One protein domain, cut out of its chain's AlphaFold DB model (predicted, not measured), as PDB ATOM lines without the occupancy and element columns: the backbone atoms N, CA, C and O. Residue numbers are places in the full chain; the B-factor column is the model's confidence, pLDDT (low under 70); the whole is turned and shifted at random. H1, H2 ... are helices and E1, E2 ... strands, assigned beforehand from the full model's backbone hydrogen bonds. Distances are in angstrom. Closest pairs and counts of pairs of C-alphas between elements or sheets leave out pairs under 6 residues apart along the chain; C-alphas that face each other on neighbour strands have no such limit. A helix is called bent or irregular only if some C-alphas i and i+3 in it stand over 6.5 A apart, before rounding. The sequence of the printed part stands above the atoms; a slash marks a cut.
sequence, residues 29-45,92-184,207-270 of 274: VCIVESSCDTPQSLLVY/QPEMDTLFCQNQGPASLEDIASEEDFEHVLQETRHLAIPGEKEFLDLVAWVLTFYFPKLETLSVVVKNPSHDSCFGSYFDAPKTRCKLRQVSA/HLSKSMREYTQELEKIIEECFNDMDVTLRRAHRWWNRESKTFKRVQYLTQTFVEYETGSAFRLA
ATOM      1  N   VAL A  29     -18.686  44.272 -41.023       95.12
ATOM      2  CA  VAL A  29     -17.946  43.435 -41.976       95.12
ATOM      3  C   VAL A  29     -17.432  44.309 -43.115       95.12
ATOM      4  O   VAL A  29     -18.218  44.983 -43.780       95.12
ATOM      5  N   CYS A  30     -16.122  44.285 -43.345       95.38
ATOM      6  CA  CYS A  30     -15.494  44.881 -44.515       95.38
ATOM      7  C   CYS A  30     -15.326  43.804 -45.582       95.38
ATOM      8  O   CYS A  30     -14.563  42.864 -45.388       95.38
ATOM      9  N   ILE A  31     -16.059  43.923 -46.684       92.38
ATOM     10  CA  ILE A  31     -15.901  43.045 -47.844       92.38
ATOM     11  C   ILE A  31     -14.941  43.748 -48.792       92.38
ATOM     12  O   ILE A  31     -15.214  44.875 -49.202       92.38
ATOM     13  N   VAL A  32     -13.821  43.103 -49.115       88.44
ATOM     14  CA  VAL A  32     -12.856  43.690 -50.047       88.44
ATOM     15  C   VAL A  32     -13.435  43.646 -51.455       88.44
ATOM     16  O   VAL A  32     -13.798  42.588 -51.965       88.44
ATOM     17  N   GLU A  33     -13.571  44.819 -52.067       84.38
ATOM     18  CA  GLU A  33     -14.061  44.947 -53.434       84.38
ATOM     19  C   GLU A  33     -12.921  44.749 -54.435       84.38
ATOM     20  O   GLU A  33     -11.777  45.125 -54.189       84.38
ATOM     21  N   SER A  34     -13.254  44.233 -55.618       77.88
ATOM     22  CA  SER A  34     -12.317  44.006 -56.726       77.88
ATOM     23  C   SER A  34     -11.537  45.242 -57.179       77.88
ATOM     24  O   SER A  34     -10.497  45.110 -57.809       77.88
ATOM     25  N   SER A  35     -12.084  46.433 -56.935       76.88
ATOM     26  CA  SER A  35     -11.514  47.733 -57.304       76.88
ATOM     27  C   SER A  35     -10.745  48.401 -56.160       76.88
ATOM     28  O   SER A  35     -10.461  49.597 -56.220       76.88
ATOM     29  N   CYS A  36     -10.488  47.676 -55.070       78.81
ATOM     30  CA  CYS A  36      -9.797  48.206 -53.907       78.81
ATOM     31  C   CYS A  36      -8.284  48.250 -54.161       78.81
ATOM     32  O   CYS A  36      -7.551  47.376 -53.712       78.81
ATOM     33  N   ASP A  37      -7.821  49.295 -54.845       80.69
ATOM     34  CA  ASP A  37      -6.399  49.460 -55.181       80.69
ATOM     35  C   ASP A  37      -5.546  49.897 -53.978       80.69
ATOM     36  O   ASP A  37      -4.322  49.849 -54.029       80.69
ATOM     37  N   THR A  38      -6.173  50.381 -52.898       85.75
ATOM     38  CA  THR A  38      -5.451  50.875 -51.718       85.75
ATOM     39  C   THR A  38      -6.120  50.448 -50.409       85.75
ATOM     40  O   THR A  38      -7.343  50.318 -50.338       85.75
ATOM     41  N   PRO A  39      -5.379  50.319 -49.303       83.19
ATOM     42  CA  PRO A  39      -5.990  50.016 -48.012       83.19
ATOM     43  C   PRO A  39      -6.917  51.135 -47.517       83.19
ATOM     44  O   PRO A  39      -7.876  50.882 -46.790       83.19
ATOM     45  N   GLN A  40      -6.675  52.388 -47.921       86.56
ATOM     46  CA  GLN A  40      -7.529  53.527 -47.570       86.56
ATOM     47  C   GLN A  40      -8.892  53.480 -48.271       86.56
ATOM     48  O   GLN A  40      -9.817  54.156 -47.821       86.56
ATOM     49  N   SER A  41      -9.042  52.691 -49.338       88.25
ATOM     50  CA  SER A  41     -10.335  52.455 -49.984       88.25
ATOM     51  C   SER A  41     -11.153  51.342 -49.328       88.25
ATOM     52  O   SER A  41     -12.286  51.122 -49.743       88.25
ATOM     53  N   LEU A  42     -10.647  50.679 -48.280       92.69
ATOM     54  CA  LEU A  42     -11.439  49.717 -47.515       92.69
ATOM     55  C   LEU A  42     -12.533  50.449 -46.731       92.69
ATOM     56  O   LEU A  42     -12.288  51.106 -45.711       92.69
ATOM     57  N   LEU A  43     -13.758  50.341 -47.237       93.19
ATOM     58  CA  LEU A  43     -14.941  50.956 -46.655       93.19
ATOM     59  C   LEU A  43     -15.811  49.920 -45.954       93.19
ATOM     60  O   LEU A  43     -15.864  48.743 -46.307       93.19
ATOM     61  N   VAL A  44     -16.530  50.400 -44.949       93.25
ATOM     62  CA  VAL A  44     -17.477  49.613 -44.174       93.25
ATOM     63  C   VAL A  44     -18.796  50.362 -44.119       93.25
ATOM     64  O   VAL A  44     -18.880  51.466 -43.569       93.25
ATOM     65  N   TYR A  45     -19.833  49.770 -44.710       91.56
ATOM     66  CA  TYR A  45     -21.185  50.318 -44.678       91.56
ATOM     67  C   TYR A  45     -21.812  50.092 -43.299       91.56
ATOM     68  O   TYR A  45     -21.889  48.963 -42.814       91.56
ATOM     69  N   GLN A  92     -11.528  49.515 -39.771       96.81
ATOM     70  CA  GLN A  92     -10.764  49.596 -38.527       96.81
ATOM     71  C   GLN A  92     -10.276  48.189 -38.149       96.81
ATOM     72  O   GLN A  92     -11.077  47.403 -37.634       96.81
ATOM     73  N   PRO A  93      -8.990  47.860 -38.387       97.00
ATOM     74  CA  PRO A  93      -8.454  46.504 -38.232       97.00
ATOM     75  C   PRO A  93      -8.667  45.871 -36.851       97.00
ATOM     76  O   PRO A  93      -8.787  44.652 -36.719       97.00
ATOM     77  N   GLU A  94      -8.741  46.698 -35.809       96.62
ATOM     78  CA  GLU A  94      -8.872  46.257 -34.424       96.62
ATOM     79  C   GLU A  94     -10.306  45.918 -34.006       96.62
ATOM     80  O   GLU A  94     -10.498  45.395 -32.909       96.62
ATOM     81  N   MET A  95     -11.302  46.249 -34.827       96.31
ATOM     82  CA  MET A  95     -12.720  46.139 -34.473       96.31
ATOM     83  C   MET A  95     -13.538  45.440 -35.560       96.31
ATOM     84  O   MET A  95     -14.436  44.663 -35.244       96.31
ATOM     85  N   ASP A  96     -13.261  45.718 -36.831       97.81
ATOM     86  CA  ASP A  96     -14.022  45.175 -37.950       97.81
ATOM     87  C   ASP A  96     -13.539  43.796 -38.368       97.81
ATOM     88  O   ASP A  96     -12.359  43.460 -38.268       97.81
ATOM     89  N   THR A  97     -14.466  43.018 -38.922       97.75
ATOM     90  CA  THR A  97     -14.128  41.747 -39.561       97.75
ATOM     91  C   THR A  97     -13.809  41.979 -41.028       97.75
ATOM     92  O   THR A  97     -14.685  42.386 -41.789       97.75
ATOM     93  N   LEU A  98     -12.567  41.711 -41.430       97.12
ATOM     94  CA  LEU A  98     -12.183  41.688 -42.839       97.12
ATOM     95  C   LEU A  98     -12.688  40.389 -43.462       97.12
ATOM     96  O   LEU A  98     -12.395  39.316 -42.942       97.12
ATOM     97  N   PHE A  99     -13.443  40.468 -44.549       95.75
ATOM     98  CA  PHE A  99     -13.848  39.310 -45.331       95.75
ATOM     99  C   PHE A  99     -13.088  39.281 -46.655       95.75
ATOM    100  O   PHE A  99     -13.236  40.192 -47.473       95.75
ATOM    101  N   CYS A 100     -12.331  38.208 -46.871       93.06
ATOM    102  CA  CYS A 100     -11.584  37.971 -48.103       93.06
ATOM    103  C   CYS A 100     -12.138  36.730 -48.798       93.06
ATOM    104  O   CYS A 100     -12.277  35.683 -48.164       93.06
ATOM    105  N   GLN A 101     -12.431  36.818 -50.095       91.75
ATOM    106  CA  GLN A 101     -12.761  35.627 -50.877       91.75
ATOM    107  C   GLN A 101     -11.499  34.790 -51.118       91.75
ATOM    108  O   GLN A 101     -10.398  35.325 -51.183       91.75
ATOM    109  N   ASN A 102     -11.635  33.474 -51.279       88.56
ATOM    110  CA  ASN A 102     -10.484  32.622 -51.603       88.56
ATOM    111  C   ASN A 102     -10.079  32.720 -53.084       88.56
ATOM    112  O   ASN A 102      -8.955  32.391 -53.439       88.56
ATOM    113  N   GLN A 103     -11.000  33.164 -53.938       86.88
ATOM    114  CA  GLN A 103     -10.835  33.240 -55.385       86.88
ATOM    115  C   GLN A 103     -11.632  34.414 -55.958       86.88
ATOM    116  O   GLN A 103     -12.583  34.886 -55.335       86.88
ATOM    117  N   GLY A 104     -11.279  34.821 -57.177       84.31
ATOM    118  CA  GLY A 104     -11.873  35.973 -57.846       84.31
ATOM    119  C   GLY A 104     -11.082  37.255 -57.595       84.31
ATOM    120  O   GLY A 104     -10.010  37.210 -57.003       84.31
ATOM    121  N   PRO A 105     -11.572  38.398 -58.090       71.81
ATOM    122  CA  PRO A 105     -10.883  39.662 -57.899       71.81
ATOM    123  C   PRO A 105     -10.973  40.104 -56.430       71.81
ATOM    124  O   PRO A 105     -12.046  40.017 -55.836       71.81
ATOM    125  N   ALA A 106      -9.862  40.598 -55.877       82.69
ATOM    126  CA  ALA A 106      -9.682  40.815 -54.436       82.69
ATOM    127  C   ALA A 106      -9.746  39.513 -53.617       82.69
ATOM    128  O   ALA A 106     -10.310  39.460 -52.517       82.69
ATOM    129  N   SER A 107      -9.158  38.446 -54.165       90.00
ATOM    130  CA  SER A 107      -8.925  37.227 -53.403       90.00
ATOM    131  C   SER A 107      -7.935  37.469 -52.262       90.00
ATOM    132  O   SER A 107      -7.175  38.439 -52.241       90.00
ATOM    133  N   LEU A 108      -7.921  36.550 -51.300       89.06
ATOM    134  CA  LEU A 108      -6.977  36.551 -50.191       89.06
ATOM    135  C   LEU A 108      -5.517  36.551 -50.681       89.06
ATOM    136  O   LEU A 108      -4.676  37.184 -50.048       89.06
ATOM    137  N   GLU A 109      -5.229  35.872 -51.796       90.12
ATOM    138  CA  GLU A 109      -3.905  35.868 -52.429       90.12
ATOM    139  C   GLU A 109      -3.559  37.239 -53.014       90.12
ATOM    140  O   GLU A 109      -2.488  37.763 -52.712       90.12
ATOM    141  N   ASP A 110      -4.481  37.850 -53.770       89.00
ATOM    142  CA  ASP A 110      -4.270  39.178 -54.358       89.00
ATOM    143  C   ASP A 110      -3.958  40.199 -53.258       89.00
ATOM    144  O   ASP A 110      -2.917  40.850 -53.289       89.00
ATOM    145  N   ILE A 111      -4.803  40.264 -52.222       87.50
ATOM    146  CA  ILE A 111      -4.656  41.218 -51.113       87.50
ATOM    147  C   ILE A 111      -3.340  40.996 -50.354       87.50
ATOM    148  O   ILE A 111      -2.704  41.957 -49.933       87.50
ATOM    149  N   ALA A 112      -2.926  39.741 -50.162       87.88
ATOM    150  CA  ALA A 112      -1.672  39.420 -49.482       87.88
ATOM    151  C   ALA A 112      -0.432  39.741 -50.333       87.88
ATOM    152  O   ALA A 112       0.643  39.994 -49.787       87.88
ATOM    153  N   SER A 113      -0.559  39.723 -51.660       87.69
ATOM    154  CA  SER A 113       0.544  40.030 -52.574       87.69
ATOM    155  C   SER A 113       0.840  41.531 -52.698       87.69
ATOM    156  O   SER A 113       1.953  41.901 -53.071       87.69
ATOM    157  N   GLU A 114      -0.121  42.386 -52.342       88.31
ATOM    158  CA  GLU A 114       0.002  43.841 -52.417       88.31
ATOM    159  C   GLU A 114       0.711  44.416 -51.177       88.31
ATOM    160  O   GLU A 114       0.201  44.351 -50.055       88.31
ATOM    161  N   GLU A 115       1.877  45.044 -51.377       88.69
ATOM    162  CA  GLU A 115       2.697  45.609 -50.289       88.69
ATOM    163  C   GLU A 115       1.932  46.648 -49.452       88.69
ATOM    164  O   GLU A 115       2.087  46.714 -48.230       88.69
ATOM    165  N   ASP A 116       1.054  47.429 -50.086       91.62
ATOM    166  CA  ASP A 116       0.294  48.478 -49.406       91.62
ATOM    167  C   ASP A 116      -0.653  47.907 -48.334       91.62
ATOM    168  O   ASP A 116      -0.904  48.557 -47.314       91.62
ATOM    169  N   PHE A 117      -1.152  46.679 -48.513       92.81
ATOM    170  CA  PHE A 117      -2.072  46.040 -47.571       92.81
ATOM    171  C   PHE A 117      -1.373  45.422 -46.362       92.81
ATOM    172  O   PHE A 117      -2.038  45.199 -45.349       92.81
ATOM    173  N   GLU A 118      -0.053  45.211 -46.404       93.00
ATOM    174  CA  GLU A 118       0.687  44.493 -45.360       93.00
ATOM    175  C   GLU A 118       0.404  45.056 -43.958       93.00
ATOM    176  O   GLU A 118       0.064  44.308 -43.040       93.00
ATOM    177  N   HIS A 119       0.453  46.382 -43.789       93.56
ATOM    178  CA  HIS A 119       0.184  47.017 -42.494       93.56
ATOM    179  C   HIS A 119      -1.255  46.775 -42.013       93.56
ATOM    180  O   HIS A 119      -1.493  46.558 -40.826       93.56
ATOM    181  N   VAL A 120      -2.235  46.823 -42.917       95.31
ATOM    182  CA  VAL A 120      -3.642  46.602 -42.562       95.31
ATOM    183  C   VAL A 120      -3.874  45.153 -42.152       95.31
ATOM    184  O   VAL A 120      -4.512  44.912 -41.125       95.31
ATOM    185  N   LEU A 121      -3.310  44.192 -42.886       95.50
ATOM    186  CA  LEU A 121      -3.392  42.773 -42.536       95.50
ATOM    187  C   LEU A 121      -2.714  42.501 -41.184       95.50
ATOM    188  O   LEU A 121      -3.284  41.816 -40.333       95.50
ATOM    189  N   GLN A 122      -1.563  43.134 -40.926       94.88
ATOM    190  CA  GLN A 122      -0.824  42.966 -39.674       94.88
ATOM    191  C   GLN A 122      -1.578  43.456 -38.432       94.88
ATOM    192  O   GLN A 122      -1.413  42.886 -37.347       94.88
ATOM    193  N   GLU A 123      -2.403  44.493 -38.584       96.38
ATOM    194  CA  GLU A 123      -3.255  45.034 -37.521       96.38
ATOM    195  C   GLU A 123      -4.622  44.341 -37.419       96.38
ATOM    196  O   GLU A 123      -5.309  44.494 -36.405       96.38
ATOM    197  N   THR A 124      -5.008  43.553 -38.426       97.38
ATOM    198  CA  THR A 124      -6.321  42.904 -38.482       97.38
ATOM    199  C   THR A 124      -6.468  41.851 -37.387       97.38
ATOM    200  O   THR A 124      -5.686  40.903 -37.282       97.38
ATOM    201  N   ARG A 125      -7.517  42.002 -36.572       97.44
ATOM    202  CA  ARG A 125      -7.834  41.091 -35.458       97.44
ATOM    203  C   ARG A 125      -8.925  40.086 -35.781       97.44
ATOM    204  O   ARG A 125      -8.938  38.999 -35.202       97.44
ATOM    205  N   HIS A 126      -9.826  40.427 -36.692       97.69
ATOM    206  CA  HIS A 126     -10.970  39.593 -37.032       97.69
ATOM    207  C   HIS A 126     -10.971  39.342 -38.537       97.69
ATOM    208  O   HIS A 126     -11.122  40.272 -39.329       97.69
ATOM    209  N   LEU A 127     -10.797  38.082 -38.923       97.38
ATOM    210  CA  LEU A 127     -10.796  37.651 -40.316       97.38
ATOM    211  C   LEU A 127     -11.966  36.703 -40.555       97.38
ATOM    212  O   LEU A 127     -12.214  35.798 -39.758       97.38
ATOM    213  N   ALA A 128     -12.652  36.887 -41.674       96.81
ATOM    214  CA  ALA A 128     -13.653  35.979 -42.191       96.81
ATOM    215  C   ALA A 128     -13.244  35.468 -43.576       96.81
ATOM    216  O   ALA A 128     -12.832  36.241 -44.437       96.81
ATOM    217  N   ILE A 129     -13.386  34.163 -43.789       94.88
ATOM    218  CA  ILE A 129     -13.029  33.486 -45.041       94.88
ATOM    219  C   ILE A 129     -14.135  32.517 -45.463       94.88
ATOM    220  O   ILE A 129     -14.828  31.970 -44.598       94.88
ATOM    221  N   PRO A 130     -14.315  32.253 -46.765       93.62
ATOM    222  CA  PRO A 130     -15.120  31.138 -47.228       93.62
ATOM    223  C   PRO A 130     -14.545  29.820 -46.720       93.62
ATOM    224  O   PRO A 130     -13.334  29.598 -46.718       93.62
ATOM    225  N   GLY A 131     -15.425  28.911 -46.323       90.62
ATOM    226  CA  GLY A 131     -15.021  27.620 -45.787       90.62
ATOM    227  C   GLY A 131     -14.612  26.557 -46.809       90.62
ATOM    228  O   GLY A 131     -14.633  25.379 -46.481       90.62
ATOM    229  N   GLU A 132     -14.255  26.944 -48.033       90.88
ATOM    230  CA  GLU A 132     -13.825  26.032 -49.099       90.88
ATOM    231  C   GLU A 132     -12.529  25.297 -48.707       90.88
ATOM    232  O   GLU A 132     -11.472  25.910 -48.559       90.88
ATOM    233  N   LYS A 133     -12.604  23.970 -48.530       89.00
ATOM    234  CA  LYS A 133     -11.461  23.156 -48.065       89.00
ATOM    235  C   LYS A 133     -10.262  23.155 -49.015       89.00
ATOM    236  O   LYS A 133      -9.132  22.994 -48.568       89.00
ATOM    237  N   GLU A 134     -10.498  23.314 -50.312       90.88
ATOM    238  CA  GLU A 134      -9.444  23.286 -51.334       90.88
ATOM    239  C   GLU A 134      -8.444  24.446 -51.214       90.88
ATOM    240  O   GLU A 134      -7.327  24.341 -51.711       90.88
ATOM    241  N   PHE A 135      -8.802  25.508 -50.484       92.56
ATOM    242  CA  PHE A 135      -7.947  26.672 -50.245       92.56
ATOM    243  C   PHE A 135      -7.273  26.666 -48.869       92.56
ATOM    244  O   PHE A 135      -6.670  27.664 -48.482       92.56
ATOM    245  N   LEU A 136      -7.353  25.566 -48.109       93.75
ATOM    246  CA  LEU A 136      -6.757  25.492 -46.771       93.75
ATOM    247  C   LEU A 136      -5.252  25.785 -46.766       93.75
ATOM    248  O   LEU A 136      -4.786  26.453 -45.847       93.75
ATOM    249  N   ASP A 137      -4.516  25.351 -47.792       94.69
ATOM    250  CA  ASP A 137      -3.080  25.629 -47.915       94.69
ATOM    251  C   ASP A 137      -2.801  27.130 -48.088       94.69
ATOM    252  O   ASP A 137      -1.947  27.691 -47.399       94.69
ATOM    253  N   LEU A 138      -3.571  27.802 -48.953       94.31
ATOM    254  CA  LEU A 138      -3.484  29.250 -49.154       94.31
ATOM    255  C   LEU A 138      -3.840  30.002 -47.867       94.31
ATOM    256  O   LEU A 138      -3.102  30.886 -47.437       94.31
ATOM    257  N   VAL A 139      -4.949  29.628 -47.226       94.56
ATOM    258  CA  VAL A 139      -5.401  30.228 -45.966       94.56
ATOM    259  C   VAL A 139      -4.333  30.063 -44.885       94.56
ATOM    260  O   VAL A 139      -3.975  31.039 -44.229       94.56
ATOM    261  N   ALA A 140      -3.793  28.854 -44.708       94.69
ATOM    262  CA  ALA A 140      -2.733  28.578 -43.746       94.69
ATOM    263  C   ALA A 140      -1.507  29.460 -43.990       94.69
ATOM    264  O   ALA A 140      -0.994  30.072 -43.050       94.69
ATOM    265  N   TRP A 141      -1.066  29.553 -45.247       93.81
ATOM    266  CA  TRP A 141       0.068  30.376 -45.641       93.81
ATOM    267  C   TRP A 141      -0.191  31.852 -45.324       93.81
ATOM    268  O   TRP A 141       0.557  32.456 -44.555       93.81
ATOM    269  N   VAL A 142      -1.300  32.422 -45.801       93.50
ATOM    270  CA  VAL A 142      -1.611  33.841 -45.592       93.50
ATOM    271  C   VAL A 142      -1.757  34.184 -44.106       93.50
ATOM    272  O   VAL A 142      -1.174  35.163 -43.637       93.50
ATOM    273  N   LEU A 143      -2.468  33.359 -43.330       93.75
ATOM    274  CA  LEU A 143      -2.595  33.548 -41.881       93.75
ATOM    275  C   LEU A 143      -1.227  33.633 -41.200       93.75
ATOM    276  O   LEU A 143      -1.006  34.484 -40.340       93.75
ATOM    277  N   THR A 144      -0.317  32.757 -41.614       91.38
ATOM    278  CA  THR A 144       1.011  32.576 -41.031       91.38
ATOM    279  C   THR A 144       1.982  33.721 -41.339       91.38
ATOM    280  O   THR A 144       2.944  33.912 -40.595       91.38
ATOM    281  N   PHE A 145       1.761  34.487 -42.409       90.62
ATOM    282  CA  PHE A 145       2.644  35.596 -42.786       90.62
ATOM    283  C   PHE A 145       2.054  36.976 -42.491       90.62
ATOM    284  O   PHE A 145       2.803  37.874 -42.104       90.62
ATOM    285  N   TYR A 146       0.735  37.143 -42.612       93.62
ATOM    286  CA  TYR A 146       0.122  38.471 -42.671       93.62
ATOM    287  C   TYR A 146      -0.740  38.835 -41.465       93.62
ATOM    288  O   TYR A 146      -0.993  40.016 -41.263       93.62
ATOM    289  N   PHE A 147      -1.148  37.877 -40.623       95.38
ATOM    290  CA  PHE A 147      -2.120  38.123 -39.546       95.38
ATOM    291  C   PHE A 147      -1.577  37.846 -38.128       95.38
ATOM    292  O   PHE A 147      -2.197  37.108 -37.361       95.38
ATOM    293  N   PRO A 148      -0.453  38.438 -37.680       94.62
ATOM    294  CA  PRO A 148       0.150  38.182 -36.366       94.62
ATOM    295  C   PRO A 148      -0.730  38.553 -35.161       94.62
ATOM    296  O   PRO A 148      -0.508  38.032 -34.062       94.62
ATOM    297  N   LYS A 149      -1.716  39.440 -35.347       95.56
ATOM    298  CA  LYS A 149      -2.628  39.937 -34.301       95.56
ATOM    299  C   LYS A 149      -4.018  39.301 -34.331       95.56
ATOM    300  O   LYS A 149      -4.898  39.775 -33.621       95.56
ATOM    301  N   LEU A 150      -4.205  38.224 -35.092       96.25
ATOM    302  CA  LEU A 150      -5.496  37.554 -35.205       96.25
ATOM    303  C   LEU A 150      -6.047  37.107 -33.838       96.25
ATOM    304  O   LEU A 150      -5.384  36.400 -33.077       96.25
ATOM    305  N   GLU A 151      -7.287  37.498 -33.557       96.12
ATOM    306  CA  GLU A 151      -8.073  37.138 -32.372       96.12
ATOM    307  C   GLU A 151      -9.301  36.292 -32.752       96.12
ATOM    308  O   GLU A 151      -9.766  35.469 -31.960       96.12
ATOM    309  N   THR A 152      -9.838  36.444 -33.965       96.50
ATOM    310  CA  THR A 152     -11.009  35.686 -34.439       96.50
ATOM    311  C   THR A 152     -10.826  35.238 -35.880       96.50
ATOM    312  O   THR A 152     -10.516  36.058 -36.742       96.50
ATOM    313  N   LEU A 153     -11.075  33.951 -36.132       96.19
ATOM    314  CA  LEU A 153     -11.173  33.381 -37.470       96.19
ATOM    315  C   LEU A 153     -12.586  32.838 -37.691       96.19
ATOM    316  O   LEU A 153     -12.999  31.840 -37.093       96.19
ATOM    317  N   SER A 154     -13.317  33.511 -38.566       96.19
ATOM    318  CA  SER A 154     -14.674  33.164 -38.949       96.19
ATOM    319  C   SER A 154     -14.683  32.414 -40.271       96.19
ATOM    320  O   SER A 154     -14.302  32.941 -41.311       96.19
ATOM    321  N   VAL A 155     -15.173  31.184 -40.249       94.69
ATOM    322  CA  VAL A 155     -15.408  30.399 -41.454       94.69
ATOM    323  C   VAL A 155     -16.851  30.612 -41.886       94.69
ATOM    324  O   VAL A 155     -17.795  30.250 -41.174       94.69
ATOM    325  N   VAL A 156     -17.016  31.249 -43.038       93.50
ATOM    326  CA  VAL A 156     -18.311  31.633 -43.583       93.50
ATOM    327  C   VAL A 156     -18.853  30.509 -44.458       93.50
ATOM    328  O   VAL A 156     -18.219  30.093 -45.429       93.50
ATOM    329  N   VAL A 157     -20.047  30.032 -44.111       90.12
ATOM    330  CA  VAL A 157     -20.777  28.998 -44.846       90.12
ATOM    331  C   VAL A 157     -21.985  29.610 -45.552       90.12
ATOM    332  O   VAL A 157     -22.759  30.370 -44.960       90.12
ATOM    333  N   LYS A 158     -22.157  29.272 -46.835       82.44
ATOM    334  CA  LYS A 158     -23.266  29.765 -47.668       82.44
ATOM    335  C   LYS A 158     -24.610  29.244 -47.172       82.44
ATOM    336  O   LYS A 158     -25.531  30.011 -46.917       82.44
ATOM    337  N   ASN A 159     -24.709  27.923 -47.040       77.06
ATOM    338  CA  ASN A 159     -25.898  27.258 -46.546       77.06
ATOM    339  C   ASN A 159     -25.484  26.133 -45.590       77.06
ATOM    340  O   ASN A 159     -24.888  25.151 -46.039       77.06
ATOM    341  N   PRO A 160     -25.785  26.252 -44.286       68.69
ATOM    342  CA  PRO A 160     -25.454  25.203 -43.336       68.69
ATOM    343  C   PRO A 160     -26.237  23.908 -43.593       68.69
ATOM    344  O   PRO A 160     -25.765  22.864 -43.165       68.69
ATOM    345  N   SER A 161     -27.378  23.949 -44.301       66.19
ATOM    346  CA  SER A 161     -28.270  22.795 -44.467       66.19
ATOM    347  C   SER A 161     -27.790  21.730 -45.456       66.19
ATOM    348  O   SER A 161     -28.391  20.665 -45.495       66.19
ATOM    349  N   HIS A 162     -26.760  21.998 -46.263       64.50
ATOM    350  CA  HIS A 162     -26.249  21.024 -47.231       64.50
ATOM    351  C   HIS A 162     -25.079  20.216 -46.662       64.50
ATOM    352  O   HIS A 162     -24.206  20.758 -45.979       64.50
ATOM    353  N   ASP A 163     -25.008  18.940 -47.051       62.59
ATOM    354  CA  ASP A 163     -23.913  18.018 -46.713       62.59
ATOM    355  C   ASP A 163     -22.522  18.579 -47.078       62.59
ATOM    356  O   ASP A 163     -21.526  18.259 -46.432       62.59
ATOM    357  N   SER A 164     -22.443  19.491 -48.055       65.00
ATOM    358  CA  SER A 164     -21.219  20.186 -48.473       65.00
ATOM    359  C   SER A 164     -21.143  21.647 -47.998       65.00
ATOM    360  O   SER A 164     -20.792  22.536 -48.776       65.00
ATOM    361  N   CYS A 165     -21.459  21.924 -46.729       67.56
ATOM    362  CA  CYS A 165     -21.402  23.275 -46.136       67.56
ATOM    363  C   CYS A 165     -20.063  24.032 -46.342       67.56
ATOM    364  O   CYS A 165     -20.041  25.260 -46.275       67.56
ATOM    365  N   PHE A 166     -18.982  23.308 -46.656       74.38
ATOM    366  CA  PHE A 166     -17.609  23.787 -46.862       74.38
ATOM    367  C   PHE A 166     -17.088  23.599 -48.307       74.38
ATOM    368  O   PHE A 166     -15.884  23.498 -48.521       74.38
ATOM    369  N   GLY A 167     -17.975  23.476 -49.305       64.19
ATOM    370  CA  GLY A 167     -17.576  23.094 -50.673       64.19
ATOM    371  C   GLY A 167     -18.136  23.939 -51.814       64.19
ATOM    372  O   GLY A 167     -17.899  23.602 -52.967       64.19
ATOM    373  N   SER A 168     -18.904  24.994 -51.538       69.75
ATOM    374  CA  SER A 168     -19.495  25.813 -52.600       69.75
ATOM    375  C   SER A 168     -19.018  27.253 -52.521       69.75
ATOM    376  O   SER A 168     -19.317  27.934 -51.534       69.75
ATOM    377  N   TYR A 169     -18.396  27.720 -53.602       80.06
ATOM    378  CA  TYR A 169     -18.188  29.138 -53.854       80.06
ATOM    379  C   TYR A 169     -19.493  29.930 -53.683       80.06
ATOM    380  O   TYR A 169     -20.603  29.473 -54.014       80.06
ATOM    381  N   PHE A 170     -19.361  31.140 -53.154       82.69
ATOM    382  CA  PHE A 170     -20.457  32.087 -53.087       82.69
ATOM    383  C   PHE A 170     -19.957  33.522 -53.239       82.69
ATOM    384  O   PHE A 170     -18.902  33.900 -52.726       82.69
ATOM    385  N   ASP A 171     -20.768  34.328 -53.917       83.38
ATOM    386  CA  ASP A 171     -20.529  35.758 -54.021       83.38
ATOM    387  C   ASP A 171     -20.761  36.423 -52.666       83.38
ATOM    388  O   ASP A 171     -21.782  36.196 -52.006       83.38
ATOM    389  N   ALA A 172     -19.817  37.268 -52.259       86.12
ATOM    390  CA  ALA A 172     -19.988  38.103 -51.085       86.12
ATOM    391  C   ALA A 172     -21.204  39.037 -51.270       86.12
ATOM    392  O   ALA A 172     -21.457  39.506 -52.389       86.12
ATOM    393  N   PRO A 173     -21.951  39.355 -50.197       85.06
ATOM    394  CA  PRO A 173     -22.999  40.359 -50.272       85.06
ATOM    395  C   PRO A 173     -22.463  41.687 -50.807       85.06
ATOM    396  O   PRO A 173     -21.474  42.218 -50.317       85.06
ATOM    397  N   LYS A 174     -23.159  42.266 -51.786       81.12
ATOM    398  CA  LYS A 174     -22.833  43.603 -52.320       81.12
ATOM    399  C   LYS A 174     -23.427  44.740 -51.486       81.12
ATOM    400  O   LYS A 174     -23.282  45.912 -51.822       81.12
ATOM    401  N   THR A 175     -24.177  44.392 -50.447       79.12
ATOM    402  CA  THR A 175     -24.875  45.324 -49.567       79.12
ATOM    403  C   THR A 175     -24.309  45.237 -48.155       79.12
ATOM    404  O   THR A 175     -23.522  44.344 -47.832       79.12
ATOM    405  N   ARG A 176     -24.717  46.166 -47.284       84.06
ATOM    406  CA  ARG A 176     -24.411  46.060 -45.857       84.06
ATOM    407  C   ARG A 176     -24.877  44.699 -45.341       84.06
ATOM    408  O   ARG A 176     -26.048  44.347 -45.478       84.06
ATOM    409  N   CYS A 177     -23.987  43.990 -44.667       88.25
ATOM    410  CA  CYS A 177     -24.274  42.694 -44.078       88.25
ATOM    411  C   CYS A 177     -23.685  42.587 -42.670       88.25
ATOM    412  O   CYS A 177     -22.856  43.394 -42.248       88.25
ATOM    413  N   LYS A 178     -24.145  41.583 -41.927       91.75
ATOM    414  CA  LYS A 178     -23.528  41.127 -40.679       91.75
ATOM    415  C   LYS A 178     -23.191  39.650 -40.810       91.75
ATOM    416  O   LYS A 178     -23.850  38.921 -41.554       91.75
ATOM    417  N   LEU A 179     -22.213  39.202 -40.036       92.56
ATOM    418  CA  LEU A 179     -21.979  37.782 -39.828       92.56
ATOM    419  C   LEU A 179     -22.796  37.310 -38.630       92.56
ATOM    420  O   LEU A 179     -22.722  37.877 -37.540       92.56
ATOM    421  N   ARG A 180     -23.583  36.259 -38.838       91.12
ATOM    422  CA  ARG A 180     -24.338  35.591 -37.779       91.12
ATOM    423  C   ARG A 180     -23.714  34.237 -37.514       91.12
ATOM    424  O   ARG A 180     -23.516  33.461 -38.446       91.12
ATOM    425  N   GLN A 181     -23.426  33.954 -36.249       90.75
ATOM    426  CA  GLN A 181     -22.965  32.635 -35.840       90.75
ATOM    427  C   GLN A 181     -24.038  31.586 -36.137       90.75
ATOM    428  O   GLN A 181     -25.215  31.797 -35.858       90.75
ATOM    429  N   VAL A 182     -23.626  30.468 -36.723       86.44
ATOM    430  CA  VAL A 182     -24.492  29.312 -36.933       86.44
ATOM    431  C   VAL A 182     -24.341  28.423 -35.706       86.44
ATOM    432  O   VAL A 182     -23.341  27.720 -35.569       86.44
ATOM    433  N   SER A 183     -25.288  28.501 -34.768       79.69
ATOM    434  CA  SER A 183     -25.302  27.603 -33.611       79.69
ATOM    435  C   SER A 183     -26.118  26.343 -33.906       79.69
ATOM    436  O   SER A 183     -27.013  26.337 -34.752       79.69
ATOM    437  N   ALA A 184     -25.816  25.258 -33.189       66.25
ATOM    438  CA  ALA A 184     -26.582  24.019 -33.288       66.25
ATOM    439  C   ALA A 184     -28.038  24.172 -32.806       66.25
ATOM    440  O   ALA A 184     -28.927  23.436 -33.243       66.25
ATOM    441  N   HIS A 207     -23.288  17.439 -37.550       82.31
ATOM    442  CA  HIS A 207     -22.503  17.424 -38.776       82.31
ATOM    443  C   HIS A 207     -21.663  18.695 -38.913       82.31
ATOM    444  O   HIS A 207     -20.447  18.600 -39.036       82.31
ATOM    445  N   LEU A 208     -22.265  19.883 -38.773       83.38
ATOM    446  CA  LEU A 208     -21.534  21.152 -38.885       83.38
ATOM    447  C   LEU A 208     -20.419  21.261 -37.840       83.38
ATOM    448  O   LEU A 208     -19.296  21.645 -38.157       83.38
ATOM    449  N   SER A 209     -20.716  20.871 -36.598       85.94
ATOM    450  CA  SER A 209     -19.738  20.888 -35.504       85.94
ATOM    451  C   SER A 209     -18.564  19.939 -35.768       85.94
ATOM    452  O   SER A 209     -17.416  20.251 -35.443       85.94
ATOM    453  N   LYS A 210     -18.842  18.771 -36.358       88.56
ATOM    454  CA  LYS A 210     -17.826  17.796 -36.760       88.56
ATOM    455  C   LYS A 210     -16.996  18.320 -37.932       88.56
ATOM    456  O   LYS A 210     -15.774  18.323 -37.834       88.56
ATOM    457  N   SER A 211     -17.637  18.820 -38.984       87.69
ATOM    458  CA  SER A 211     -16.965  19.361 -40.166       87.69
ATOM    459  C   SER A 211     -16.101  20.578 -39.836       87.69
ATOM    460  O   SER A 211     -14.980  20.668 -40.322       87.69
ATOM    461  N   MET A 212     -16.562  21.469 -38.951       89.25
ATOM    462  CA  MET A 212     -15.761  22.597 -38.467       89.25
ATOM    463  C   MET A 212     -14.541  22.120 -37.671       89.25
ATOM    464  O   MET A 212     -13.449  22.651 -37.836       89.25
ATOM    465  N   ARG A 213     -14.691  21.085 -36.835       91.00
ATOM    466  CA  ARG A 213     -13.559  20.492 -36.110       91.00
ATOM    467  C   ARG A 213     -12.528  19.893 -37.062       91.00
ATOM    468  O   ARG A 213     -11.340  20.112 -36.859       91.00
ATOM    469  N   GLU A 214     -12.976  19.144 -38.067       92.00
ATOM    470  CA  GLU A 214     -12.100  18.578 -39.100       92.00
ATOM    471  C   GLU A 214     -11.380  19.688 -39.874       92.00
ATOM    472  O   GLU A 214     -10.164  19.631 -40.010       92.00
ATOM    473  N   TYR A 215     -12.105  20.735 -40.283       91.75
ATOM    474  CA  TYR A 215     -11.537  21.911 -40.944       91.75
ATOM    475  C   TYR A 215     -10.445  22.572 -40.091       91.75
ATOM    476  O   TYR A 215      -9.341  22.811 -40.571       91.75
ATOM    477  N   THR A 216     -10.716  22.828 -38.806       92.38
ATOM    478  CA  THR A 216      -9.729  23.424 -37.893       92.38
ATOM    479  C   THR A 216      -8.508  22.526 -37.711       92.38
ATOM    480  O   THR A 216      -7.391  23.030 -37.733       92.38
ATOM    481  N   GLN A 217      -8.692  21.213 -37.566       94.19
ATOM    482  CA  GLN A 217      -7.579  20.268 -37.415       94.19
ATOM    483  C   GLN A 217      -6.702  20.195 -38.670       94.19
ATOM    484  O   GLN A 217      -5.478  20.143 -38.557       94.19
ATOM    485  N   GLU A 218      -7.317  20.187 -39.855       95.12
ATOM    486  CA  GLU A 218      -6.604  20.232 -41.135       95.12
ATOM    487  C   GLU A 218      -5.808  21.539 -41.257       95.12
ATOM    488  O   GLU A 218      -4.607  21.496 -41.526       95.12
ATOM    489  N   LEU A 219      -6.433  22.680 -40.952       94.88
ATOM    490  CA  LEU A 219      -5.780  23.989 -40.969       94.88
ATOM    491  C   LEU A 219      -4.600  24.073 -39.984       94.88
ATOM    492  O   LEU A 219      -3.517  24.518 -40.353       94.88
ATOM    493  N   GLU A 220      -4.784  23.626 -38.739       94.50
ATOM    494  CA  GLU A 220      -3.727  23.597 -37.716       94.50
ATOM    495  C   GLU A 220      -2.539  22.736 -38.143       94.50
ATOM    496  O   GLU A 220      -1.387  23.115 -37.925       94.50
ATOM    497  N   LYS A 221      -2.806  21.594 -38.783       95.31
ATOM    498  CA  LYS A 221      -1.753  20.722 -39.300       95.31
ATOM    499  C   LYS A 221      -0.915  21.434 -40.366       95.31
ATOM    500  O   LYS A 221       0.309  21.381 -40.284       95.31
ATOM    501  N   ILE A 222      -1.556  22.102 -41.324       95.44
ATOM    502  CA  ILE A 222      -0.853  22.815 -42.401       95.44
ATOM    503  C   ILE A 222      -0.062  23.999 -41.829       95.44
ATOM    504  O   ILE A 222       1.106  24.190 -42.159       95.44
ATOM    505  N   ILE A 223      -0.652  24.757 -40.902       92.81
ATOM    506  CA  ILE A 223       0.027  25.885 -40.251       92.81
ATOM    507  C   ILE A 223       1.258  25.426 -39.476       92.81
ATOM    508  O   ILE A 223       2.299  26.072 -39.556       92.81
ATOM    509  N   GLU A 224       1.190  24.307 -38.756       92.81
ATOM    510  CA  GLU A 224       2.366  23.744 -38.088       92.81
ATOM    511  C   GLU A 224       3.496  23.446 -39.086       92.81
ATOM    512  O   GLU A 224       4.661  23.724 -38.795       92.81
ATOM    513  N   GLU A 225       3.172  22.902 -40.263       91.62
ATOM    514  CA  GLU A 225       4.139  22.666 -41.340       91.62
ATOM    515  C   GLU A 225       4.754  23.998 -41.812       91.62
ATOM    516  O   GLU A 225       5.978  24.134 -41.788       91.62
ATOM    517  N   CYS A 226       3.938  25.027 -42.077       88.88
ATOM    518  CA  CYS A 226       4.421  26.365 -42.441       88.88
ATOM    519  C   CYS A 226       5.322  26.993 -41.357       88.88
ATOM    520  O   CYS A 226       6.380  27.549 -41.657       88.88
ATOM    521  N   PHE A 227       4.947  26.887 -40.078       87.00
ATOM    522  CA  PHE A 227       5.700  27.465 -38.959       87.00
ATOM    523  C   PHE A 227       7.077  26.828 -38.763       87.00
ATOM    524  O   PHE A 227       7.989  27.482 -38.242       87.00
ATOM    525  N   ASN A 228       7.246  25.560 -39.138       85.75
ATOM    526  CA  ASN A 228       8.541  24.894 -39.036       85.75
ATOM    527  C   ASN A 228       9.576  25.512 -39.987       85.75
ATOM    528  O   ASN A 228      10.741  25.655 -39.593       85.75
ATOM    529  N   ASP A 229       9.122  25.993 -41.145       85.25
ATOM    530  CA  ASP A 229       9.963  26.561 -42.202       85.25
ATOM    531  C   ASP A 229      10.191  28.081 -42.070       85.25
ATOM    532  O   ASP A 229      11.130  28.628 -42.647       85.25
ATOM    533  N   MET A 230       9.389  28.785 -41.267       86.38
ATOM    534  CA  MET A 230       9.494  30.243 -41.082       86.38
ATOM    535  C   MET A 230      10.745  30.716 -40.331       86.38
ATOM    536  O   MET A 230      11.280  30.026 -39.465       86.38
ATOM    537  N   ASP A 231      11.132  31.984 -40.499       89.12
ATOM    538  CA  ASP A 231      12.138  32.620 -39.634       89.12
ATOM    539  C   ASP A 231      11.668  32.770 -38.169       89.12
ATOM    540  O   ASP A 231      10.489  32.965 -37.868       89.12
ATOM    541  N   VAL A 232      12.614  32.725 -37.224       86.44
ATOM    542  CA  VAL A 232      12.353  32.848 -35.781       86.44
ATOM    543  C   VAL A 232      11.655  34.166 -35.430       86.44
ATOM    544  O   VAL A 232      10.839  34.181 -34.503       86.44
ATOM    545  N   THR A 233      11.953  35.256 -36.140       85.69
ATOM    546  CA  THR A 233      11.371  36.583 -35.901       85.69
ATOM    547  C   THR A 233       9.886  36.590 -36.236       85.69
ATOM    548  O   THR A 233       9.069  36.926 -35.376       85.69
ATOM    549  N   LEU A 234       9.528  36.120 -37.434       83.62
ATOM    550  CA  LEU A 234       8.134  36.008 -37.865       83.62
ATOM    551  C   LEU A 234       7.352  35.073 -36.936       83.62
ATOM    552  O   LEU A 234       6.263  35.410 -36.472       83.62
ATOM    553  N   ARG A 235       7.949  33.950 -36.524       82.81
ATOM    554  CA  ARG A 235       7.301  33.040 -35.570       82.81
ATOM    555  C   ARG A 235       7.070  33.645 -34.179       82.81
ATOM    556  O   ARG A 235       6.295  33.086 -33.409       82.81
ATOM    557  N   ARG A 236       7.791  34.703 -33.785       85.44
ATOM    558  CA  ARG A 236       7.576  35.403 -32.500       85.44
ATOM    559  C   ARG A 236       6.480  36.462 -32.594       85.44
ATOM    560  O   ARG A 236       5.896  36.796 -31.563       85.44
ATOM    561  N   ALA A 237       6.213  36.983 -33.792       87.31
ATOM    562  CA  ALA A 237       5.139  37.943 -34.026       87.31
ATOM    563  C   ALA A 237       3.754  37.298 -33.846       87.31
ATOM    564  O   ALA A 237       2.869  37.905 -33.245       87.31
ATOM    565  N   HIS A 238       3.603  36.037 -34.256       86.56
ATOM    566  CA  HIS A 238       2.354  35.276 -34.196       86.56
ATOM    567  C   HIS A 238       2.069  34.727 -32.791       86.56
ATOM    568  O   HIS A 238       2.273  33.552 -32.485       86.56
ATOM    569  N   ARG A 239       1.592  35.602 -31.899       83.38
ATOM    570  CA  ARG A 239       1.300  35.262 -30.488       83.38
ATOM    571  C   ARG A 239       0.132  34.294 -30.317       83.38
ATOM    572  O   ARG A 239      -0.040  33.738 -29.229       83.38
ATOM    573  N   TRP A 240      -0.663  34.137 -31.365       87.44
ATOM    574  CA  TRP A 240      -1.803  33.244 -31.395       87.44
ATOM    575  C   TRP A 240      -1.437  31.787 -31.680       87.44
ATOM    576  O   TRP A 240      -2.276  30.923 -31.463       87.44
ATOM    577  N   TRP A 241      -0.218  31.456 -32.118       90.00
ATOM    578  CA  TRP A 241       0.178  30.057 -32.322       90.00
ATOM    579  C   TRP A 241       0.809  29.471 -31.055       90.00
ATOM    580  O   TRP A 241       1.764  30.031 -30.506       90.00
ATOM    581  N   ASN A 242       0.310  28.329 -30.576       88.00
ATOM    582  CA  ASN A 242       0.936  27.592 -29.481       88.00
ATOM    583  C   ASN A 242       1.723  26.394 -30.004       88.00
ATOM    584  O   ASN A 242       1.157  25.370 -30.364       88.00
ATOM    585  N   ARG A 243       3.052  26.502 -29.936       83.25
ATOM    586  CA  ARG A 243       3.983  25.466 -30.401       83.25
ATOM    587  C   ARG A 243       3.923  24.167 -29.603       83.25
ATOM    588  O   ARG A 243       4.205  23.111 -30.150       83.25
ATOM    589  N   GLU A 244       3.614  24.241 -28.309       86.06
ATOM    590  CA  GLU A 244       3.583  23.048 -27.457       86.06
ATOM    591  C   GLU A 244       2.358  22.192 -27.767       86.06
ATOM    592  O   GLU A 244       2.461  20.971 -27.845       86.06
ATOM    593  N   SER A 245       1.205  22.838 -27.969       88.06
ATOM    594  CA  SER A 245      -0.030  22.142 -28.325       88.06
ATOM    595  C   SER A 245      -0.204  21.944 -29.829       88.06
ATOM    596  O   SER A 245      -1.014  21.106 -30.203       88.06
ATOM    597  N   LYS A 246       0.561  22.656 -30.671       89.38
ATOM    598  CA  LYS A 246       0.392  22.723 -32.137       89.38
ATOM    599  C   LYS A 246      -1.023  23.140 -32.530       89.38
ATOM    600  O   LYS A 246      -1.635  22.566 -33.423       89.38
ATOM    601  N   THR A 247      -1.554  24.103 -31.788       88.62
ATOM    602  CA  THR A 247      -2.908  24.617 -31.974       88.62
ATOM    603  C   THR A 247      -2.907  26.127 -31.889       88.62
ATOM    604  O   THR A 247      -1.993  26.753 -31.331       88.62
ATOM    605  N   PHE A 248      -4.002  26.723 -32.332       84.25
ATOM    606  CA  PHE A 248      -4.264  28.116 -32.031       84.25
ATOM    607  C   PHE A 248      -4.497  28.320 -30.529       84.25
ATOM    608  O   PHE A 248      -5.086  27.505 -29.814       84.25
ATOM    609  N   LYS A 249      -4.016  29.449 -30.027       85.81
ATOM    610  CA  LYS A 249      -4.143  29.923 -28.656       85.81
ATOM    611  C   LYS A 249      -4.758  31.304 -28.707       85.81
ATOM    612  O   LYS A 249      -4.161  32.227 -29.244       85.81
ATOM    613  N   ARG A 250      -5.913  31.450 -28.056       83.88
ATOM    614  CA  ARG A 250      -6.677  32.709 -27.977       83.88
ATOM    615  C   ARG A 250      -7.284  33.178 -29.306       83.88
ATOM    616  O   ARG A 250      -7.832  34.271 -29.314       83.88
ATOM    617  N   VAL A 251      -7.242  32.370 -30.370       90.31
ATOM    618  CA  VAL A 251      -8.075  32.607 -31.558       90.31
ATOM    619  C   VAL A 251      -9.415  31.932 -31.353       90.31
ATOM    620  O   VAL A 251      -9.479  30.744 -31.031       90.31
ATOM    621  N   GLN A 252     -10.483  32.697 -31.525       93.06
ATOM    622  CA  GLN A 252     -11.834  32.170 -31.530       93.06
ATOM    623  C   GLN A 252     -12.194  31.676 -32.933       93.06
ATOM    624  O   GLN A 252     -12.157  32.445 -33.891       93.06
ATOM    625  N   TYR A 253     -12.572  30.401 -33.032       91.94
ATOM    626  CA  TYR A 253     -13.118  29.799 -34.247       91.94
ATOM    627  C   TYR A 253     -14.621  29.976 -34.266       91.94
ATOM    628  O   TYR A 253     -15.307  29.519 -33.349       91.94
ATOM    629  N   LEU A 254     -15.131  30.607 -35.316       93.69
ATOM    630  CA  LEU A 254     -16.561  30.794 -35.501       93.69
ATOM    631  C   LEU A 254     -16.992  30.192 -36.830       93.69
ATOM    632  O   LEU A 254     -16.355  30.411 -37.851       93.69
ATOM    633  N   THR A 255     -18.113  29.481 -36.828       92.38
ATOM    634  CA  THR A 255     -18.835  29.159 -38.059       92.38
ATOM    635  C   THR A 255     -19.951  30.175 -38.212       92.38
ATOM    636  O   THR A 255     -20.813  30.290 -37.336       92.38
ATOM    637  N   GLN A 256     -19.912  30.958 -39.282       92.94
ATOM    638  CA  GLN A 256     -20.839  32.065 -39.486       92.94
ATOM    639  C   GLN A 256     -21.460  32.020 -40.878       92.94
ATOM    640  O   GLN A 256     -21.011  31.299 -41.759       92.94
ATOM    641  N   THR A 257     -22.514  32.794 -41.082       91.44
ATOM    642  CA  THR A 257     -23.119  33.010 -42.395       91.44
ATOM    643  C   THR A 257     -23.471  34.482 -42.557       91.44
ATOM    644  O   THR A 257     -23.671  35.193 -41.563       91.44
ATOM    645  N   PHE A 258     -23.529  34.945 -43.801       90.00
ATOM    646  CA  PHE A 258     -23.931  36.308 -44.102       90.00
ATOM    647  C   PHE A 258     -25.422  36.510 -43.869       90.00
ATOM    648  O   PHE A 258     -26.265  35.688 -44.235       90.00
ATOM    649  N   VAL A 259     -25.743  37.661 -43.292       86.62
ATOM    650  CA  VAL A 259     -27.109  38.126 -43.125       86.62
ATOM    651  C   VAL A 259     -27.222  39.517 -43.731       86.62
ATOM    652  O   VAL A 259     -26.558  40.455 -43.282       86.62
ATOM    653  N   GLU A 260     -28.061  39.634 -44.756       74.69
ATOM    654  CA  GLU A 260     -28.347  40.892 -45.442       74.69
ATOM    655  C   GLU A 260     -29.584  41.569 -44.838       74.69
ATOM    656  O   GLU A 260     -30.502  40.921 -44.320       74.69
ATOM    657  N   TYR A 261     -29.606  42.899 -44.901       67.06
ATOM    658  CA  TYR A 261     -30.747  43.700 -44.464       67.06
ATOM    659  C   TYR A 261     -31.752  43.840 -45.619       67.06
ATOM    660  O   TYR A 261     -31.458  44.513 -46.604       67.06
ATOM    661  N   GLU A 262     -32.955  43.267 -45.500       56.38
ATOM    662  CA  GLU A 262     -34.044  43.542 -46.451       56.38
ATOM    663  C   GLU A 262     -34.877  44.770 -46.028       56.38
ATOM    664  O   GLU A 262     -35.017  45.114 -44.847       56.38
ATOM    665  N   THR A 263     -35.483  45.434 -47.018       49.22
ATOM    666  CA  THR A 263     -36.487  46.483 -46.816       49.22
ATOM    667  C   THR A 263     -37.680  45.915 -46.040       49.22
ATOM    668  O   THR A 263     -38.467  45.141 -46.577       49.22
ATOM    669  N   GLY A 264     -37.826  46.301 -44.767       50.22
ATOM    670  CA  GLY A 264     -38.891  45.796 -43.883       50.22
ATOM    671  C   GLY A 264     -38.424  45.251 -42.531       50.22
ATOM    672  O   GLY A 264     -39.218  44.621 -41.835       50.22
ATOM    673  N   SER A 265     -37.172  45.512 -42.125       41.25
ATOM    674  CA  SER A 265     -36.590  45.145 -40.813       41.25
ATOM    675  C   SER A 265     -36.449  43.640 -40.543       41.25
ATOM    676  O   SER A 265     -36.079  43.251 -39.438       41.25
ATOM    677  N   ALA A 266     -36.679  42.787 -41.544       43.44
ATOM    678  CA  ALA A 266     -36.402  41.361 -41.452       43.44
ATOM    679  C   ALA A 266     -35.023  41.046 -42.046       43.44
ATOM    680  O   ALA A 266     -34.694  41.456 -43.157       43.44
ATOM    681  N   PHE A 267     -34.227  40.298 -41.292       45.72
ATOM    682  CA  PHE A 267     -32.984  39.702 -41.756       45.72
ATOM    683  C   PHE A 267     -33.293  38.474 -42.619       45.72
ATOM    684  O   PHE A 267     -34.065  37.610 -42.194       45.72
ATOM    685  N   ARG A 268     -32.685  38.363 -43.805       47.81
ATOM    686  CA  ARG A 268     -32.715  37.130 -44.606       47.81
ATOM    687  C   ARG A 268     -31.301  36.648 -44.905       47.81
ATOM    688  O   ARG A 268     -30.365  37.437 -44.998       47.81
ATOM    689  N   LEU A 269     -31.163  35.329 -45.026       50.03
ATOM    690  CA  LEU A 269     -29.944  34.715 -45.546       50.03
ATOM    691  C   LEU A 269     -29.744  35.170 -46.995       50.03
ATOM    692  O   LEU A 269     -30.716  35.213 -47.758       50.03
ATOM    693  N   ALA A 270     -28.501  35.506 -47.347       49.38
ATOM    694  CA  ALA A 270     -28.128  35.869 -48.709       49.38
ATOM    695  C   ALA A 270     -28.620  34.784 -49.682       49.38
ATOM    696  O   ALA A 270     -28.358  33.591 -49.492       49.38
TER     697      ALA A 270
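This is residues 29 to 45, 92 to 184 and 207 to 270 of the 274 residues of an uncharacterized protein of Colletotrichum salicis (UniProt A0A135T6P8). A strongly twisted sheet runs through the middle, with H1, H2 and H3 gathered to one side of it and the long H4 crossing H3. The long strand E7 bends within this sheet, pairing with E5 over its first part and with E6 and E8 farther on, and the hairpin of E7 and E8 makes one end of the longest axis, with H5 at the opposite end. The printed part has 174 residues, with five named helices and eight named strands: along the chain three strands come first, then H1 and H2, a strand, H3, two strands, H4 and H5, and last the hairpin of E7 and E8; the class is mixed, and the sheet is branched, E7 having three neighbours, with both parallel and antiparallel pairs. It is compact, with a radius of gyration of the C-alphas of 15.8 A and spans of 53 by 40 by 25 A.

Find C-alpha 29 at (-17.946, 43.435, -41.976), where E1, residues 29 to 31, begins. E2 is residues 43 to 45, E3 97 to 99, H1 108 to 113, H2 115 to 123 and E4 126 to 130. H3, residues 133 to 146, spans 19.9 A; E5 is 152 to 156 and E6 177 to 181. H2 and H3 are irregular: C-alphas 116 and 119 are 7.1 A apart, C-alphas 134 and 137 7.6 A. H4, residues 207 to 229, runs 33.9 A from (-22.503, 17.424, -38.776). H5 is 232 to 237; E7, 252 to 261, spans 25.7 A and bends by 61 degrees at residue 255; E8, 267 to 269, ends at (-29.944, 34.715, -45.546).

Start at E4, parallel to E3 on one side (N 98 to O 126, 2.9 A) and to E5 on the other (N 154 to O 127, 2.8 A). E1 is parallel to E3 (N 30 to O 97, 2.8 A); E7 is parallel to E5 (N 155 to O 254, 2.8 A), then antiparallel to E6 (N 180 to O 257, 2.9 A) and E8 (N 260 to O 268, 3.2 A). E3, H1, H2, E4 and E4, H3, E5 are strand-helix-strand units, parallel neighbours joined through helices, with right-handed crossovers. E2 pairs with no named strand; its closest C-alpha to E1 is Val 44, 5.1 A from Cys 30. H3, the hub, touches H4 at a steep tilt of 47 degrees, C-alphas 140 and 223 being closest at 5.2 A, and touches H1, C-alphas 112 and 142 at 6.8 A. H5 is close to H3 but not clearly touching, C-alphas 145 and 234 at 7.4 A. Every O i to N i+4 pair is within hydrogen-bond range in H1 and H5, against 3 of 5 in H2, 8 of 10 in H3 and 18 of 19 in H4.

The C-alphas of Val 232 and Gly 264 are farthest apart, 53.5 A. Residues 46 to 91 and 185 to 206 are not printed, with gaps of 12.1 A and 9.5 A between C-alphas. The links E1 to E2, E5 to E6 and H5 to E7 are long. Confidence is under 70 at residues 160 to 165, 167 to 168, 184 and 261 to 270.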